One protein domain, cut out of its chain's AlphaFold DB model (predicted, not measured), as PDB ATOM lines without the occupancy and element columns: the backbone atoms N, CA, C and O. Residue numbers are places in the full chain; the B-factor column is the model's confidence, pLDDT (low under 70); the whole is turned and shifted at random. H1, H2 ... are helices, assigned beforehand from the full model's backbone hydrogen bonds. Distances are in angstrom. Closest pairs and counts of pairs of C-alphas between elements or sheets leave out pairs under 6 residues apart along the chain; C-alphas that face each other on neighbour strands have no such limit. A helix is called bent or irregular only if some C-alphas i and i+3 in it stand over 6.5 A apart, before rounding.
ATOM      1  N   GLN A  22     130.111 146.838 138.030       95.06
ATOM      2  CA  GLN A  22     128.782 146.307 138.343       95.06
ATOM      3  C   GLN A  22     128.573 144.917 137.744       95.06
ATOM      4  O   GLN A  22     127.988 144.048 138.389       95.06
ATOM      5  N   TYR A  23     129.085 144.689 136.533       94.94
ATOM      6  CA  TYR A  23     129.093 143.373 135.911       94.94
ATOM      7  C   TYR A  23     129.867 142.381 136.775       94.94
ATOM      8  O   TYR A  23     129.326 141.340 137.119       94.94
ATOM      9  N   ARG A  24     131.100 142.719 137.183       93.44
ATOM     10  CA  ARG A  24     131.923 141.860 138.052       93.44
ATOM     11  C   ARG A  24     131.226 141.545 139.373       93.44
ATOM     12  O   ARG A  24     131.251 140.400 139.797       93.44
ATOM     13  N   TYR A  25     130.561 142.534 139.974       93.56
ATOM     14  CA  TYR A  25     129.787 142.329 141.198       93.56
ATOM     15  C   TYR A  25     128.694 141.259 141.031       93.56
ATOM     16  O   TYR A  25     128.555 140.393 141.885       93.56
ATOM     17  N   TYR A  26     127.925 141.295 139.936       94.44
ATOM     18  CA  TYR A  26     126.837 140.332 139.703       94.44
ATOM     19  C   TYR A  26     127.270 139.029 139.023       94.44
ATOM     20  O   TYR A  26     126.562 138.022 139.121       94.44
ATOM     21  N   ALA A  27     128.405 139.027 138.324       93.19
ATOM     22  CA  ALA A  27     129.027 137.806 137.826       93.19
ATOM     23  C   ALA A  27     129.369 136.887 139.006       93.19
ATOM     24  O   ALA A  27     129.049 135.696 138.945       93.19
ATOM     25  N   GLY A  28     129.853 137.483 140.101       92.00
ATOM     26  CA  GLY A  28     130.222 136.791 141.330       92.00
ATOM     27  C   GLY A  28     131.576 136.106 141.204       92.00
ATOM     28  O   GLY A  28     132.374 136.438 140.319       92.00
ATOM     29  N   ASP A  29     131.819 135.147 142.088       91.00
ATOM     30  CA  ASP A  29     133.036 134.345 142.062       91.00
ATOM     31  C   ASP A  29     132.932 133.199 141.041       91.00
ATOM     32  O   ASP A  29     131.910 132.983 140.386       91.00
ATOM     33  N   TRP A  30     134.010 132.428 140.887       91.25
ATOM     34  CA  TRP A  30     134.042 131.296 139.955       91.25
ATOM     35  C   TRP A  30     132.869 130.306 140.129       91.25
ATOM     36  O   TRP A  30     132.254 129.947 139.121       91.25
ATOM     37  N   PRO A  31     132.465 129.919 141.359       93.75
ATOM     38  CA  PRO A  31     131.294 129.062 141.550       93.75
ATOM     39  C   PRO A  31     129.989 129.702 141.053       93.75
ATOM     40  O   PRO A  31     129.158 129.026 140.444       93.75
ATOM     41  N   ASP A  32     129.816 131.011 141.248       93.38
ATOM     42  CA  ASP A  32     128.639 131.749 140.784       93.38
ATOM     43  C   ASP A  32     128.559 131.812 139.262       93.38
ATOM     44  O   ASP A  32     127.461 131.775 138.692       93.38
ATOM     45  N   PHE A  33     129.710 131.929 138.602       93.88
ATOM     46  CA  PHE A  33     129.812 131.855 137.153       93.88
ATOM     47  C   PHE A  33     129.424 130.460 136.647       93.88
ATOM     48  O   PHE A  33     128.549 130.352 135.784       93.88
ATOM     49  N   LEU A  34     129.990 129.394 137.232       95.44
ATOM     50  CA  LEU A  34     129.652 128.008 136.880       95.44
ATOM     51  C   LEU A  34     128.162 127.731 137.064       95.44
ATOM     52  O   LEU A  34     127.526 127.163 136.180       95.44
ATOM     53  N   ARG A  35     127.581 128.181 138.179       96.12
ATOM     54  CA  ARG A  35     126.148 128.037 138.445       96.12
ATOM     55  C   ARG A  35     125.306 128.676 137.343       96.12
ATOM     56  O   ARG A  35     124.353 128.061 136.876       96.12
ATOM     57  N   LYS A  36     125.649 129.890 136.903       96.50
ATOM     58  CA  LYS A  36     124.929 130.563 135.810       96.50
ATOM     59  C   LYS A  36     125.099 129.830 134.479       96.50
ATOM     60  O   LYS A  36     124.135 129.742 133.728       96.50
ATOM     61  N   LEU A  37     126.280 129.278 134.207       96.94
ATOM     62  CA  LEU A  37     126.541 128.478 133.009       96.94
ATOM     63  C   LEU A  37     125.732 127.171 133.011       96.94
ATOM     64  O   LEU A  37     125.141 126.815 131.995       96.94
ATOM     65  N   LEU A  38     125.621 126.498 134.159       97.62
ATOM     66  CA  LEU A  38     124.760 125.324 134.318       97.62
ATOM     67  C   LEU A  38     123.281 125.675 134.115       97.62
ATOM     68  O   LEU A  38     122.583 124.962 133.401       97.62
ATOM     69  N   ILE A  39     122.815 126.799 134.671       97.44
ATOM     70  CA  ILE A  39     121.453 127.303 134.426       97.44
ATOM     71  C   ILE A  39     121.239 127.573 132.930       97.44
ATOM     72  O   ILE A  39     120.199 127.198 132.393       97.44
ATOM     73  N   SER A  40     122.219 128.172 132.247       97.88
ATOM     74  CA  SER A  40     122.176 128.368 130.794       97.88
ATOM     75  C   SER A  40     122.018 127.049 130.043       97.88
ATOM     76  O   SER A  40     121.139 126.936 129.192       97.88
ATOM     77  N   PHE A  41     122.831 126.045 130.374       98.12
ATOM     78  CA  PHE A  41     122.776 124.730 129.741       98.12
ATOM     79  C   PHE A  41     121.423 124.040 129.965       98.12
ATOM     80  O   PHE A  41     120.767 123.645 129.003       98.12
ATOM     81  N   VAL A  42     120.965 123.960 131.218       98.25
ATOM     82  CA  VAL A  42     119.668 123.355 131.562       98.25
ATOM     83  C   VAL A  42     118.521 124.098 130.877       98.25
ATOM     84  O   VAL A  42     117.621 123.461 130.337       98.25
ATOM     85  N   GLY A  43     118.567 125.432 130.837       97.81
ATOM     86  CA  GLY A  43     117.563 126.246 130.154       97.81
ATOM     87  C   GLY A  43     117.446 125.907 128.667       97.81
ATOM     88  O   GLY A  43     116.335 125.746 128.170       97.81
ATOM     89  N   VAL A  44     118.575 125.730 127.972       97.94
ATOM     90  CA  VAL A  44     118.587 125.297 126.564       97.94
ATOM     91  C   VAL A  44     117.967 123.911 126.408       97.94
ATOM     92  O   VAL A  44     117.102 123.739 125.554       97.94
ATOM     93  N   VAL A  45     118.363 122.943 127.240       97.62
ATOM     94  CA  VAL A  45     117.835 121.569 127.179       97.62
ATOM     95  C   VAL A  45     116.319 121.552 127.384       97.62
ATOM     96  O   VAL A  45     115.606 120.916 126.615       97.62
ATOM     97  N   VAL A  46     115.811 122.287 128.376       96.94
ATOM     98  CA  VAL A  46     114.370 122.359 128.667       96.94
ATOM     99  C   VAL A  46     113.595 122.989 127.509       96.94
ATOM    100  O   VAL A  46     112.571 122.450 127.101       96.94
ATOM    101  N   ILE A  47     114.075 124.109 126.961       96.06
ATOM    102  CA  ILE A  47     113.413 124.793 125.838       96.06
ATOM    103  C   ILE A  47     113.425 123.914 124.587       96.06
ATOM    104  O   ILE A  47     112.416 123.841 123.885       96.06
ATOM    105  N   TRP A  48     114.536 123.224 124.326       95.12
ATOM    106  CA  TRP A  48     114.638 122.287 123.215       95.12
ATOM    107  C   TRP A  48     113.649 121.122 123.366       95.12
ATOM    108  O   TRP A  48     112.859 120.888 122.457       95.12
ATOM    109  N   LEU A  49     113.599 120.472 124.535       95.06
ATOM    110  CA  LEU A  49     112.640 119.395 124.816       95.06
ATOM    111  C   LEU A  49     111.182 119.855 124.687       95.06
ATOM    112  O   LEU A  49     110.354 119.134 124.138       95.06
ATOM    113  N   LEU A  50     110.857 121.062 125.164       94.00
ATOM    114  CA  LEU A  50     109.526 121.651 124.988       94.00
ATOM    115  C   LEU A  50     109.183 121.851 123.511       94.00
ATOM    116  O   LEU A  50     108.035 121.642 123.119       94.00
ATOM    117  N   GLY A  51     110.166 122.227 122.695       93.69
ATOM    118  CA  GLY A  51     110.040 122.284 121.245       93.69
ATOM    119  C   GLY A  51     109.599 120.962 120.639       93.69
ATOM    120  O   GLY A  51     108.556 120.904 119.990       93.69
ATOM    121  N   GLU A  52     110.345 119.901 120.945       92.25
ATOM    122  CA  GLU A  52     110.055 118.548 120.461       92.25
ATOM    123  C   GLU A  52     108.666 118.066 120.916       92.25
ATOM    124  O   GLU A  52     107.877 117.585 120.108       92.25
ATOM    125  N   ILE A  53     108.302 118.269 122.191       93.31
ATOM    126  CA  ILE A  53     106.994 117.852 122.737       93.31
ATOM    127  C   ILE A  53     105.832 118.596 122.068       93.31
ATOM    128  O   ILE A  53     104.769 118.022 121.832       93.31
ATOM    129  N   THR A  54     106.008 119.885 121.782       92.00
ATOM    130  CA  THR A  54     104.955 120.719 121.187       92.00
ATOM    131  C   THR A  54     104.939 120.664 119.660       92.00
ATOM    132  O   THR A  54     104.136 121.372 119.051       92.00
ATOM    133  N   ASN A  55     105.817 119.864 119.032       87.81
ATOM    134  CA  ASN A  55     106.104 119.893 117.590       87.81
ATOM    135  C   ASN A  55     106.367 121.313 117.058       87.81
ATOM    136  O   ASN A  55     106.180 121.610 115.875       87.81
ATOM    137  N   SER A  56     106.793 122.212 117.942       85.31
ATOM    138  CA  SER A  56     107.217 123.544 117.566       85.31
ATOM    139  C   SER A  56     108.670 123.423 117.127       85.31
ATOM    140  O   SER A  56     109.486 122.800 117.796       85.31
ATOM    141  N   SER A  57     109.011 123.997 115.982       80.31
ATOM    142  CA  SER A  57     110.380 123.997 115.466       80.31
ATOM    143  C   SER A  57     110.678 125.317 114.760       80.31
ATOM    144  O   SER A  57     109.782 126.115 114.477       80.31
ATOM    145  N   GLY A  58     111.963 125.590 114.523       86.88
ATOM    146  CA  GLY A  58     112.409 126.752 113.757       86.88
ATOM    147  C   GLY A  58     112.924 127.927 114.592       86.88
ATOM    148  O   GLY A  58     113.466 127.771 115.692       86.88
ATOM    149  N   ALA A  59     112.817 129.126 114.014       89.19
ATOM    150  CA  ALA A  59     113.525 130.319 114.481       89.19
ATOM    151  C   ALA A  59     113.139 130.746 115.906       89.19
ATOM    152  O   ALA A  59     114.004 131.170 116.669       89.19
ATOM    153  N   THR A  60     111.870 130.593 116.293       88.75
ATOM    154  CA  THR A  60     111.371 131.002 117.615       88.75
ATOM    155  C   THR A  60     112.046 130.226 118.744       88.75
ATOM    156  O   THR A  60     112.547 130.820 119.694       88.75
ATOM    157  N   ILE A  61     112.121 128.902 118.627       93.12
ATOM    158  CA  ILE A  61     112.773 128.053 119.635       93.12
ATOM    159  C   ILE A  61     114.267 128.305 119.647       93.12
ATOM    160  O   ILE A  61     114.853 128.460 120.714       93.12
ATOM    161  N   SER A  62     114.870 128.427 118.463       93.19
ATOM    162  CA  SER A  62     116.291 128.746 118.332       93.19
ATOM    163  C   SER A  62     116.635 130.058 119.049       93.19
ATOM    164  O   SER A  62     117.627 130.122 119.770       93.19
ATOM    165  N   LEU A  63     115.782 131.082 118.931       95.31
ATOM    166  CA  LEU A  63     115.943 132.355 119.635       95.31
ATOM    167  C   LEU A  63     115.875 132.179 121.157       95.31
ATOM    168  O   LEU A  63     116.739 132.690 121.869       95.31
ATOM    169  N   PHE A  64     114.888 131.438 121.665       95.50
ATOM    170  CA  PHE A  64     114.781 131.163 123.099       95.50
ATOM    171  C   PHE A  64     115.967 130.345 123.626       95.50
ATOM    172  O   PHE A  64     116.479 130.654 124.703       95.50
ATOM    173  N   CYS A  65     116.474 129.384 122.851       96.00
ATOM    174  CA  CYS A  65     117.703 128.658 123.165       96.00
ATOM    175  C   CYS A  65     118.915 129.595 123.226       96.00
ATOM    176  O   CYS A  65     119.701 129.500 124.162       96.00
ATOM    177  N   VAL A  66     119.064 130.545 122.298       96.94
ATOM    178  CA  VAL A  66     120.156 131.537 122.352       96.94
ATOM    179  C   VAL A  66     120.037 132.418 123.597       96.94
ATOM    180  O   VAL A  66     121.024 132.619 124.305       96.94
ATOM    181  N   ILE A  67     118.834 132.905 123.915       97.31
ATOM    182  CA  ILE A  67     118.599 133.724 125.113       97.31
ATOM    183  C   ILE A  67     118.939 132.930 126.384       97.31
ATOM    184  O   ILE A  67     119.629 133.452 127.261       97.31
ATOM    185  N   ALA A  68     118.510 131.671 126.484       97.56
ATOM    186  CA  ALA A  68     118.826 130.812 127.623       97.56
ATOM    187  C   ALA A  68     120.326 130.475 127.700       97.56
ATOM    188  O   ALA A  68     120.951 130.638 128.750       97.56
ATOM    189  N   GLY A  69     120.936 130.094 126.577       97.69
ATOM    190  CA  GLY A  69     122.355 129.752 126.477       97.69
ATOM    191  C   GLY A  69     123.283 130.918 126.825       97.69
ATOM    192  O   GLY A  69     124.364 130.706 127.367       97.69
ATOM    193  N   LEU A  70     122.835 132.155 126.598       97.62
ATOM    194  CA  LEU A  70     123.554 133.374 126.973       97.62
ATOM    195  C   LEU A  70     123.166 133.925 128.354       97.62
ATOM    196  O   LEU A  70     123.619 135.013 128.710       97.62
ATOM    197  N   TYR A  71     122.362 133.215 129.156       97.50
ATOM    198  CA  TYR A  71     121.956 133.675 130.493       97.50
ATOM    199  C   TYR A  71     123.141 134.046 131.392       97.50
ATOM    200  O   TYR A  71     123.105 135.091 132.047       97.50
ATOM    201  N   TRP A  72     124.227 133.274 131.376       96.44
ATOM    202  CA  TRP A  72     125.449 133.616 132.112       96.44
ATOM    203  C   TRP A  72     126.039 134.980 131.721       96.44
ATOM    204  O   TRP A  72     126.627 135.659 132.563       96.44
ATOM    205  N   LEU A  73     125.845 135.406 130.471       95.62
ATOM    206  CA  LEU A  73     126.379 136.649 129.931       95.62
ATOM    207  C   LEU A  73     125.459 137.841 130.210       95.62
ATOM    208  O   LEU A  73     125.933 138.873 130.682       95.62
ATOM    209  N   TRP A  74     124.156 137.730 129.926       96.50
ATOM    210  CA  TRP A  74     123.240 138.871 130.056       96.50
ATOM    211  C   TRP A  74     122.671 139.043 131.469       96.50
ATOM    212  O   TRP A  74     122.296 140.161 131.833       96.50
ATOM    213  N   SER A  75     122.623 137.992 132.297       96.62
ATOM    214  CA  SER A  75     122.031 138.095 133.639       96.62
ATOM    215  C   SER A  75     122.736 139.105 134.555       96.62
ATOM    216  O   SER A  75     122.017 139.885 135.189       96.62
ATOM    217  N   PRO A  76     124.082 139.221 134.607       96.50
ATOM    218  CA  PRO A  76     124.722 140.243 135.434       96.50
ATOM    219  C   PRO A  76     124.389 141.661 134.957       96.50
ATOM    220  O   PRO A  76     124.141 142.551 135.770       96.50
ATOM    221  N   VAL A  77     124.310 141.856 133.634       96.56
ATOM    222  CA  VAL A  77     123.923 143.137 133.025       96.56
ATOM    223  C   VAL A  77     122.496 143.509 133.417       96.56
ATOM    224  O   VAL A  77     122.245 144.651 133.808       96.56
ATOM    225  N   TYR A  78     121.567 142.552 133.356       96.25
ATOM    226  CA  TYR A  78     120.173 142.757 133.745       96.25
ATOM    227  C   TYR A  78     120.051 143.178 135.215       96.25
ATOM    228  O   TYR A  78     119.401 144.182 135.517       96.25
ATOM    229  N   TRP A  79     120.710 142.462 136.131       96.25
ATOM    230  CA  TRP A  79     120.638 142.766 137.561       96.25
ATOM    231  C   TRP A  79     121.272 144.115 137.913       96.25
ATOM    232  O   TRP A  79     120.660 144.895 138.648       96.25
ATOM    233  N   ALA A  80     122.427 144.438 137.328       96.38
ATOM    234  CA  ALA A  80     123.056 145.752 137.458       96.38
ATOM    235  C   ALA A  80     122.157 146.877 136.933       96.38
ATOM    236  O   ALA A  80     121.913 147.859 137.633       96.38
ATOM    237  N   THR A  81     121.581 146.705 135.743       95.12
ATOM    238  CA  THR A  81     120.669 147.684 135.131       95.12
ATOM    239  C   THR A  81     119.431 147.905 136.001       95.12
ATOM    240  O   THR A  81     119.057 149.045 136.296       95.12
ATOM    241  N   ARG A  82     118.825 146.823 136.506       95.69
ATOM    242  CA  ARG A  82     117.689 146.899 137.432       95.69
ATOM    243  C   ARG A  82     118.071 147.643 138.707       95.69
ATOM    244  O   ARG A  82     117.313 148.503 139.158       95.69
ATOM    245  N   ARG A  83     119.249 147.362 139.274       94.81
ATOM    246  CA  ARG A  83     119.763 148.055 140.461       94.81
ATOM    247  C   ARG A  83     119.956 149.542 140.182       94.81
ATOM    248  O   ARG A  83     119.442 150.342 140.961       94.81
ATOM    249  N   ASN A  84     120.581 149.918 139.070       95.19
ATOM    250  CA  ASN A  84     120.806 151.313 138.681       95.19
ATOM    251  C   ASN A  84     119.487 152.074 138.502       95.19
ATOM    252  O   ASN A  84     119.346 153.186 139.010       95.19
ATOM    253  N   SER A  85     118.473 151.451 137.895       94.56
ATOM    254  CA  SER A  85     117.127 152.029 137.770       94.56
ATOM    255  C   SER A  85     116.520 152.406 139.133       94.56
ATOM    256  O   SER A  85     115.946 153.488 139.292       94.56
ATOM    257  N   THR A  86     116.755 151.600 140.182       94.88
ATOM    258  CA  THR A  86     116.297 151.939 141.547       94.88
ATOM    259  C   THR A  86     116.944 153.195 142.135       94.88
ATOM    260  O   THR A  86     116.383 153.773 143.067       94.88
ATOM    261  N   TYR A  87     118.116 153.598 141.641       94.44
ATOM    262  CA  TYR A  87     118.760 154.861 142.004       94.44
ATOM    263  C   TYR A  87     118.323 155.987 141.057       94.44
ATOM    264  O   TYR A  87     118.027 157.084 141.515       94.44
ATOM    265  N   ARG A  88     118.180 155.716 139.753       94.62
ATOM    266  CA  ARG A  88     117.769 156.719 138.752       94.62
ATOM    267  C   ARG A  88     116.348 157.256 138.940       94.62
ATOM    268  O   ARG A  88     116.052 158.343 138.441       94.62
ATOM    269  N   ARG A  89     115.490 156.533 139.670       94.38
ATOM    270  CA  ARG A  89     114.117 156.962 140.005       94.38
ATOM    271  C   ARG A  89     114.038 158.195 140.910       94.38
ATOM    272  O   ARG A  89     112.958 158.754 141.055       94.38
ATOM    273  N   PHE A  90     115.129 158.576 141.577       95.31
ATOM    274  CA  PHE A  90     115.133 159.755 142.442       95.31
ATOM    275  C   PHE A  90     115.298 161.024 141.594       95.31
ATOM    276  O   PHE A  90     116.238 161.077 140.801       95.31
TER     277      PHE A  90
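Overview. This is residues 22 to 90 of the 229 residues of an uncharacterized protein of Halothece sp. (strain PCC 7418) (UniProt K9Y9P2). A flat, open V: H3 folds back along H2 as a helical hairpin making one arm, and H4 leaves H2 steeply as the other, with short H1 packed on it. Residues 85 to 90 stick out. The printed part has 69 residues with four named helices, H1 to H4, and no named strand; it is all helix and loose, radius of gyration of the C-alphas 15.0 A, spanning 47 by 30 by 14 A.

Arrangement. H1, residues 22 to 27, touches residues 72 to 80 of H4, residues 71 to 88, at a steep tilt of 40 degrees, opposite ways; the closest C-alphas, Tyr 26 and Pro 76, are 4.8 A apart. H2, residues 30 to 53, touches H3, residues 59 to 69, at a shallow tilt of 21 degrees, opposite ways; the closest C-alphas, Ser 40 and Gly 69, are 4.5 A apart. Residues 33 to 40 of H2 touch residues 71 to 72 of H4, closest C-alphas Lys 36 and Trp 72, 4.8 A. H1 and H3 are apart. In H1, H2 and H3 every O i to N i+4 pair is within hydrogen-bond range; in H4, 11 of 14.

Along the chain. H1 begins at C-alpha 22 (128.782, 146.307, 138.343). H2 is 34.8 A long, H3 14.9 A and H4 24.8 A, ending at C-alpha 88 (117.769, 156.719, 138.752). H4 is only just irregular: C-alphas 73 and 76 are 6.8 A apart.

Size, cuts and confidence. The C-alphas farthest apart, Asn 55 and Phe 90, are 47.8 A apart. The printed part has no cut, its three links are tight, and no printed residue is under 70 in pLDDT.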